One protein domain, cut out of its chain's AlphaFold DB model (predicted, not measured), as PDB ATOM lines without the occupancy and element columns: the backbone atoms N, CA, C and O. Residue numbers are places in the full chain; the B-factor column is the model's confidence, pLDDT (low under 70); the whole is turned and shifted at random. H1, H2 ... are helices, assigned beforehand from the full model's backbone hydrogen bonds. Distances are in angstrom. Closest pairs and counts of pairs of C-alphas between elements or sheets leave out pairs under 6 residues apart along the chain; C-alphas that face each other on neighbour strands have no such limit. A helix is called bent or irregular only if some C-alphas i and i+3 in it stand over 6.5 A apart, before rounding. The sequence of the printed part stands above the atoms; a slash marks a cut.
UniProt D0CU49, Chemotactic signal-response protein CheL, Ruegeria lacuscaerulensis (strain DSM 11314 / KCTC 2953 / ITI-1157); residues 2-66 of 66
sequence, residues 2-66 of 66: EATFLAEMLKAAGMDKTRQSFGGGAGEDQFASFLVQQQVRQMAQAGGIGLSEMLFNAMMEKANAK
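What this domain is: This is residues 2 to 66 of the 66 residues of the protein "Chemotactic signal-response protein CheL" of Ruegeria lacuscaerulensis (strain DSM 11314 / KCTC 2953 / ITI-1157) (UniProt D0CU49). The longest helix, H2, and the shorter H1 fold back on each other as a loose helical hairpin, and residues 56 to 66, mostly H3, stick out as an arm that adds to the length. The printed part has 65 residues with helices H1, H2, H3 in that order and no named strand, all helix, only just loose, close to extended, with radius of gyration of the C-alphas 15.8 A and spans of 51 by 23 by 15 A.

Where its parts are: H2, residues 26 to 45, is 29.9 A long, irregular with C-alphas 30 and 33 7.0 A apart, and has a kink of 34 degrees near residue 33. H1, residues 2 to 12, begins at C-alpha 2 (29.920, 35.959, 30.152). H3, residues 51 to 64, is 19.7 A long and ends at C-alpha 64 (19.808, 55.453, 25.323).

How they stand to each other: H2 touches H1 with residues 36 to 44 alone, the closest C-alphas being Ala 3 and Val 40, 5.8 A. This hairpin runs opposite ways at 36 degrees, only just a steep tilt. H3 is close to but not clearly touching H1, closest C-alphas Glu 2 and Ser 52, 5.3 A, about perpendicular at 77 degrees. H2 and H3 are apart. Every O i to N i+4 pair is within hydrogen-bond range in H1 and H3, and 12 of 16 in H2.

The domain as a whole: The C-alphas of Phe 22 and Lys 66 are the two farthest apart, 52.9 A. The link H1 to H2 is long, 13 residues; the printed part has no cut. Residues 17 to 20, 22 and 64 to 66 have pLDDT under 70.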
ATOM      1  N   GLU A   2      30.981  36.983  30.024       75.62
ATOM      2  CA  GLU A   2      29.920  35.959  30.152       75.62
ATOM      3  C   GLU A   2      30.269  34.820  31.117       75.62
ATOM      4  O   GLU A   2      29.496  34.518  32.015       75.62
ATOM      5  N   ALA A   3      31.463  34.234  30.981       79.25
ATOM      6  CA  ALA A   3      31.904  33.119  31.818       79.25
ATOM      7  C   ALA A   3      31.868  33.454  33.320       79.25
ATOM      8  O   ALA A   3      31.376  32.671  34.122       79.25
ATOM      9  N   THR A   4      32.342  34.635  33.715       80.00
ATOM     10  CA  THR A   4      32.322  35.061  35.123       80.00
ATOM     11  C   THR A   4      30.894  35.203  35.643       80.00
ATOM     12  O   THR A   4      30.597  34.738  36.736       80.00
ATOM     13  N   PHE A   5      29.991  35.780  34.849       79.69
ATOM     14  CA  PHE A   5      28.582  35.885  35.224       79.69
ATOM     15  C   PHE A   5      27.912  34.507  35.321       79.69
ATOM     16  O   PHE A   5      27.217  34.221  36.291       79.69
ATOM     17  N   LEU A   6      28.167  33.627  34.351       79.56
ATOM     18  CA  LEU A   6      27.645  32.264  34.338       79.56
ATOM     19  C   LEU A   6      28.129  31.462  35.555       79.56
ATOM     20  O   LEU A   6      27.347  30.731  36.153       79.56
ATOM     21  N   ALA A   7      29.392  31.632  35.956       81.69
ATOM     22  CA  ALA A   7      29.934  31.016  37.165       81.69
ATOM     23  C   ALA A   7      29.175  31.458  38.423       81.69
ATOM     24  O   ALA A   7      28.790  30.610  39.227       81.69
ATOM     25  N   GLU A   8      28.899  32.758  38.565       82.56
ATOM     26  CA  GLU A   8      28.113  33.280  39.688       82.56
ATOM     27  C   GLU A   8      26.659  32.784  39.661       82.56
ATOM     28  O   GLU A   8      26.103  32.442  40.704       82.56
ATOM     29  N   MET A   9      26.046  32.656  38.479       83.25
ATOM     30  CA  MET A   9      24.695  32.097  38.337       83.25
ATOM     31  C   MET A   9      24.633  30.610  38.696       83.25
ATOM     32  O   MET A   9      23.723  30.191  39.408       83.25
ATOM     33  N   LEU A  10      25.607  29.808  38.261       79.81
ATOM     34  CA  LEU A  10      25.679  28.392  38.629       79.81
ATOM     35  C   LEU A  10      25.923  28.218  40.131       79.81
ATOM     36  O   LEU A  10      25.301  27.365  40.764       79.81
ATOM     37  N   LYS A  11      26.766  29.067  40.723       81.12
ATOM     38  CA  LYS A  11      26.971  29.108  42.172       81.12
ATOM     39  C   LYS A  11      25.675  29.446  42.916       81.12
ATOM     40  O   LYS A  11      25.316  28.739  43.856       81.12
ATOM     41  N   ALA A  12      24.935  30.459  42.463       81.12
ATOM     42  CA  ALA A  12      23.631  30.825  43.022       81.12
ATOM     43  C   ALA A  12      22.577  29.713  42.856       81.12
ATOM     44  O   ALA A  12      21.748  29.519  43.743       81.12
ATOM     45  N   ALA A  13      22.649  28.936  41.771       79.69
ATOM     46  CA  ALA A  13      21.825  27.749  41.544       79.69
ATOM     47  C   ALA A  13      22.218  26.543  42.426       79.69
ATOM     48  O   ALA A  13      21.588  25.490  42.344       79.69
ATOM     49  N   GLY A  14      23.243  26.679  43.276       76.00
ATOM     50  CA  GLY A  14      23.691  25.636  44.199       76.00
ATOM     51  C   GLY A  14      24.619  24.596  43.575       76.00
ATOM     52  O   GLY A  14      24.873  23.571  44.202       76.00
ATOM     53  N   MET A  15      25.149  24.850  42.373       74.81
ATOM     54  CA  MET A  15      26.052  23.927  41.677       74.81
ATOM     55  C   MET A  15      27.477  23.905  42.252       74.81
ATOM     56  O   MET A  15      28.265  23.060  41.843       74.81
ATOM     57  N   ASP A  16      27.830  24.804  43.181       72.12
ATOM     58  CA  ASP A  16      29.137  24.767  43.867       72.12
ATOM     59  C   ASP A  16      29.182  23.793  45.051       72.12
ATOM     60  O   ASP A  16      30.249  23.585  45.630       72.12
ATOM     61  N   LYS A  17      28.038  23.189  45.396       69.12
ATOM     62  CA  LYS A  17      27.912  22.269  46.521       69.12
ATOM     63  C   LYS A  17      27.889  20.836  46.033       69.12
ATOM     64  O   LYS A  17      27.157  20.493  45.102       69.12
ATOM     65  N   THR A  18      28.619  19.977  46.731       67.69
ATOM     66  CA  THR A  18      28.533  18.539  46.498       67.69
ATOM     67  C   THR A  18      27.137  18.037  46.853       67.69
ATOM     68  O   THR A  18      26.501  18.482  47.816       67.69
ATOM     69  N   ARG A  19      26.632  17.084  46.065       69.19
ATOM     70  CA  ARG A  19      25.352  16.428  46.344       69.19
ATOM     71  C   ARG A  19      25.403  15.746  47.718       69.19
ATOM     72  O   ARG A  19      26.280  14.931  47.977       69.19
ATOM     73  N   GLN A  20      24.419  16.037  48.574       66.62
ATOM     74  CA  GLN A  20      24.335  15.483  49.936       66.62
ATOM     75  C   GLN A  20      24.110  13.961  49.976       66.62
ATOM     76  O   GLN A  20      24.391  13.321  50.982       66.62
ATOM     77  N   SER A  21      23.587  13.366  48.903       72.12
ATOM     78  CA  SER A  21      23.402  11.917  48.762       72.12
ATOM     79  C   SER A  21      24.090  11.436  47.490       72.12
ATOM     80  O   SER A  21      23.951  12.072  46.446       72.12
ATOM     81  N   PHE A  22      24.818  10.316  47.582       69.25
ATOM     82  CA  PHE A  22      25.652   9.761  46.501       69.25
ATOM     83  C   PHE A  22      26.795  10.683  46.011       69.25
ATOM     84  O   PHE A  22      27.224  10.564  44.866       69.25
ATOM     85  N   GLY A  23      27.294  11.587  46.861       71.56
ATOM     86  CA  GLY A  23      28.488  12.404  46.597       71.56
ATOM     87  C   GLY A  23      29.748  11.876  47.297       71.56
ATOM     88  O   GLY A  23      29.671  11.073  48.226       71.56
ATOM     89  N   GLY A  24      30.913  12.363  46.882       76.12
ATOM     90  CA  GLY A  24      32.250  12.058  47.405       76.12
ATOM     91  C   GLY A  24      32.613  12.769  48.715       76.12
ATOM     92  O   GLY A  24      33.761  12.698  49.160       76.12
ATOM     93  N   GLY A  25      31.650  13.443  49.351       79.69
ATOM     94  CA  GLY A  25      31.803  14.099  50.652       79.69
ATOM     95  C   GLY A  25      32.812  15.251  50.644       79.69
ATOM     96  O   GLY A  25      33.037  15.894  49.622       79.69
ATOM     97  N   ALA A  26      33.459  15.485  51.789       76.94
ATOM     98  CA  ALA A  26      34.374  16.615  51.992       76.94
ATOM     99  C   ALA A  26      35.572  16.643  51.023       76.94
ATOM    100  O   ALA A  26      36.178  17.694  50.831       76.94
ATOM    101  N   GLY A  27      35.930  15.499  50.425       79.75
ATOM    102  CA  GLY A  27      36.952  15.433  49.384       79.75
ATOM    103  C   GLY A  27      36.482  16.058  48.070       79.75
ATOM    104  O   GLY A  27      37.226  16.827  47.476       79.75
ATOM    105  N   GLU A  28      35.248  15.778  47.645       80.44
ATOM    106  CA  GLU A  28      34.658  16.339  46.420       80.44
ATOM    107  C   GLU A  28      34.340  17.836  46.562       80.44
ATOM    108  O   GLU A  28      34.551  18.586  45.609       80.44
ATOM    109  N   ASP A  29      33.968  18.302  47.762       78.56
ATOM    110  CA  ASP A  29      33.715  19.729  48.040       78.56
ATOM    111  C   ASP A  29      34.909  20.626  47.677       78.56
ATOM    112  O   ASP A  29      34.735  21.734  47.168       78.56
ATOM    113  N   GLN A  30      36.138  20.137  47.871       81.81
ATOM    114  CA  GLN A  30      37.350  20.886  47.520       81.81
ATOM    115  C   GLN A  30      37.528  21.050  46.002       81.81
ATOM    116  O   GLN A  30      38.192  21.984  45.547       81.81
ATOM    117  N   PHE A  31      36.919  20.164  45.208       83.56
ATOM    118  CA  PHE A  31      37.014  20.154  43.748       83.56
ATOM    119  C   PHE A  31      35.764  20.687  43.041       83.56
ATOM    120  O   PHE A  31      35.839  21.003  41.852       83.56
ATOM    121  N   ALA A  32      34.645  20.851  43.750       82.06
ATOM    122  CA  ALA A  32      33.389  21.346  43.189       82.06
ATOM    123  C   ALA A  32      33.567  22.688  42.452       82.06
ATOM    124  O   ALA A  32      33.076  22.866  41.336       82.06
ATOM    125  N   SER A  33      34.374  23.597  43.011       81.56
ATOM    126  CA  SER A  33      34.679  24.892  42.386       81.56
ATOM    127  C   SER A  33      35.397  24.761  41.033       81.56
ATOM    128  O   SER A  33      35.069  25.476  40.084       81.56
ATOM    129  N   PHE A  34      36.334  23.820  40.909       86.44
ATOM    130  CA  PHE A  34      37.051  23.557  39.660       86.44
ATOM    131  C   PHE A  34      36.130  22.954  38.599       86.44
ATOM    132  O   PHE A  34      36.206  23.336  37.432       86.44
ATOM    133  N   LEU A  35      35.239  22.049  39.005       85.06
ATOM    134  CA  LEU A  35      34.250  21.420  38.130       85.06
ATOM    135  C   LEU A  35      33.292  22.459  37.536       85.06
ATOM    136  O   LEU A  35      33.129  22.524  36.316       85.06
ATOM    137  N   VAL A  36      32.756  23.346  38.380       85.25
ATOM    138  CA  VAL A  36      31.912  24.466  37.939       85.25
ATOM    139  C   VAL A  36      32.679  25.378  36.982       85.25
ATOM    140  O   VAL A  36      32.169  25.708  35.913       85.25
ATOM    141  N   GLN A  37      33.924  25.749  37.299       85.00
ATOM    142  CA  GLN A  37      34.735  26.596  36.416       85.00
ATOM    143  C   GLN A  37      34.987  25.961  35.043       85.00
ATOM    144  O   GLN A  37      34.951  26.664  34.029       85.00
ATOM    145  N   GLN A  38      35.247  24.655  34.984       86.50
ATOM    146  CA  GLN A  38      35.434  23.953  33.715       86.50
ATOM    147  C   GLN A  38      34.143  23.912  32.904       86.50
ATOM    148  O   GLN A  38      34.168  24.216  31.712       86.50
ATOM    149  N   GLN A  39      33.013  23.618  33.545       83.81
ATOM    150  CA  GLN A  39      31.718  23.593  32.872       83.81
ATOM    151  C   GLN A  39      31.356  24.966  32.299       83.81
ATOM    152  O   GLN A  39      30.976  25.068  31.139       83.81
ATOM    153  N   VAL A  40      31.590  26.033  33.062       85.69
ATOM    154  CA  VAL A  40      31.425  27.415  32.597       85.69
ATOM    155  C   VAL A  40      32.298  27.718  31.381       85.69
ATOM    156  O   VAL A  40      31.827  28.319  30.416       85.69
ATOM    157  N   ARG A  41      33.576  27.319  31.414       84.44
ATOM    158  CA  ARG A  41      34.496  27.534  30.288       84.44
ATOM    159  C   ARG A  41      34.047  26.777  29.047       84.44
ATOM    160  O   ARG A  41      34.083  27.354  27.968       84.44
ATOM    161  N   GLN A  42      33.600  25.534  29.205       85.94
ATOM    162  CA  GLN A  42      33.075  24.730  28.103       85.94
ATOM    163  C   GLN A  42      31.797  25.337  27.520       85.94
ATOM    164  O   GLN A  42      31.680  25.456  26.307       85.94
ATOM    165  N   MET A  43      30.880  25.809  28.367       82.00
ATOM    166  CA  MET A  43      29.667  26.500  27.919       82.00
ATOM    167  C   MET A  43      30.007  27.780  27.147       82.00
ATOM    168  O   MET A  43      29.444  28.015  26.084       82.00
ATOM    169  N   ALA A  44      30.976  28.568  27.620       82.75
ATOM    170  CA  ALA A  44      31.455  29.748  26.901       82.75
ATOM    171  C   ALA A  44      32.133  29.394  25.560       82.75
ATOM    172  O   ALA A  44      31.922  30.082  24.566       82.75
ATOM    173  N   GLN A  45      32.926  28.319  25.511       81.56
ATOM    174  CA  GLN A  45      33.600  27.862  24.287       81.56
ATOM    175  C   GLN A  45      32.636  27.272  23.254       81.56
ATOM    176  O   GLN A  45      32.850  27.450  22.060       81.56
ATOM    177  N   ALA A  46      31.561  26.621  23.697       83.00
ATOM    178  CA  ALA A  46      30.521  26.059  22.835       83.00
ATOM    179  C   ALA A  46      29.602  27.122  22.190       83.00
ATOM    180  O   ALA A  46      28.626  26.762  21.535       83.00
ATOM    181  N   GLY A  47      29.910  28.413  22.355       72.19
ATOM    182  CA  GLY A  47      29.119  29.533  21.837       72.19
ATOM    183  C   GLY A  47      28.433  30.370  22.917       72.19
ATOM    184  O   GLY A  47      27.707  31.302  22.584       72.19
ATOM    185  N   GLY A  48      28.671  30.073  24.199       74.38
ATOM    186  CA  GLY A  48      27.991  30.740  25.305       74.38
ATOM    187  C   GLY A  48      26.505  30.394  25.349       74.38
ATOM    188  O   GLY A  48      26.035  29.477  24.678       74.38
ATOM    189  N   ILE A  49      25.752  31.132  26.160       73.94
ATOM    190  CA  ILE A  49      24.280  31.076  26.152       73.94
ATOM    191  C   ILE A  49      23.673  32.393  25.646       73.94
ATOM    192  O   ILE A  49      22.481  32.636  25.814       73.94
ATOM    193  N   GLY A  50      24.495  33.257  25.036       72.38
ATOM    194  CA  GLY A  50      24.079  34.549  24.487       72.38
ATOM    195  C   GLY A  50      23.820  35.625  25.546       72.38
ATOM    196  O   GLY A  50      23.273  36.684  25.236       72.38
ATOM    197  N   LEU A  51      24.217  35.402  26.807       74.19
ATOM    198  CA  LEU A  51      23.962  36.367  27.884       74.19
ATOM    199  C   LEU A  51      24.755  37.659  27.699       74.19
ATOM    200  O   LEU A  51      24.285  38.723  28.090       74.19
ATOM    201  N   SER A  52      25.955  37.586  27.118       75.81
ATOM    202  CA  SER A  52      26.765  38.783  26.885       75.81
ATOM    203  C   SER A  52      26.116  39.745  25.894       75.81
ATOM    204  O   SER A  52      26.185  40.951  26.115       75.81
ATOM    205  N   GLU A  53      25.451  39.233  24.859       73.94
ATOM    206  CA  GLU A  53      24.724  40.051  23.886       73.94
ATOM    207  C   GLU A  53      23.453  40.649  24.501       73.94
ATOM    208  O   GLU A  53      23.214  41.849  24.380       73.94
ATOM    209  N   MET A  54      22.689  39.859  25.261       76.31
ATOM    210  CA  MET A  54      21.522  40.372  25.991       76.31
ATOM    211  C   MET A  54      21.900  41.439  27.027       76.31
ATOM    212  O   MET A  54      21.222  42.459  27.130       76.31
ATOM    213  N   LEU A  55      22.995  41.245  27.772       74.69
ATOM    214  CA  LEU A  55      23.478  42.224  28.748       74.69
ATOM    215  C   LEU A  55      23.988  43.496  28.060       74.69
ATOM    216  O   LEU A  55      23.701  44.596  28.527       74.69
ATOM    217  N   PHE A  56      24.709  43.355  26.944       76.69
ATOM    218  CA  PHE A  56      25.153  44.484  26.130       76.69
ATOM    219  C   PHE A  56      23.960  45.305  25.624       76.69
ATOM    220  O   PHE A  56      23.929  46.521  25.817       76.69
ATOM    221  N   ASN A  57      22.938  44.640  25.077       80.44
ATOM    222  CA  ASN A  57      21.714  45.288  24.608       80.44
ATOM    223  C   ASN A  57      20.954  45.977  25.754       80.44
ATOM    224  O   ASN A  57      20.577  47.136  25.613       80.44
ATOM    225  N   ALA A  58      20.816  45.335  26.919       80.88
ATOM    226  CA  ALA A  58      20.163  45.934  28.087       80.88
ATOM    227  C   ALA A  58      20.917  47.164  28.632       80.88
ATOM    228  O   ALA A  58      20.305  48.144  29.066       80.88
ATOM    229  N   MET A  59      22.256  47.147  28.606       79.81
ATOM    230  CA  MET A  59      23.069  48.310  28.978       79.81
ATOM    231  C   MET A  59      22.928  49.450  27.962       79.81
ATOM    232  O   MET A  59      22.843  50.608  28.375       79.81
ATOM    233  N   MET A  60      22.856  49.135  26.664       82.25
ATOM    234  CA  MET A  60      22.619  50.110  25.594       82.25
ATOM    235  C   MET A  60      21.216  50.722  25.659       82.25
ATOM    236  O   MET A  60      21.088  51.936  25.521       82.25
ATOM    237  N   GLU A  61      20.174  49.934  25.937       80.75
ATOM    238  CA  GLU A  61      18.817  50.449  26.178       80.75
ATOM    239  C   GLU A  61      18.796  51.430  27.351       80.75
ATOM    240  O   GLU A  61      18.268  52.533  27.230       80.75
ATOM    241  N   LYS A  62      19.435  51.080  28.475       76.56
ATOM    242  CA  LYS A  62      19.508  51.960  29.648       76.56
ATOM    243  C   LYS A  62      20.333  53.229  29.393       76.56
ATOM    244  O   LYS A  62      20.048  54.261  29.994       76.56
ATOM    245  N   ALA A  63      21.358  53.154  28.541       73.62
ATOM    246  CA  ALA A  63      22.178  54.301  28.153       73.62
ATOM    247  C   ALA A  63      21.448  55.246  27.183       73.62
ATOM    248  O   ALA A  63      21.602  56.455  27.308       73.62
ATOM    249  N   ASN A  64      20.640  54.698  26.269       66.12
ATOM    250  CA  ASN A  64      19.808  55.453  25.323       66.12
ATOM    251  C   ASN A  64      18.510  55.991  25.946       66.12
ATOM    252  O   ASN A  64      17.892  56.892  25.391       66.12
ATOM    253  N   ALA A  65      18.084  55.458  27.093       60.59
ATOM    254  CA  ALA A  65      16.948  55.958  27.870       60.59
ATOM    255  C   ALA A  65      17.279  57.224  28.696       60.59
ATOM    256  O   ALA A  65      16.603  57.508  29.688       60.59
ATOM    257  N   LYS A  66      18.326  57.965  28.322       46.53
ATOM    258  CA  LYS A  66      18.810  59.173  28.995       46.53
ATOM    259  C   LYS A  66      18.972  60.309  27.996       46.53
ATOM    260  O   LYS A  66      18.684  61.454  28.403       46.53
TER     261      LYS A  66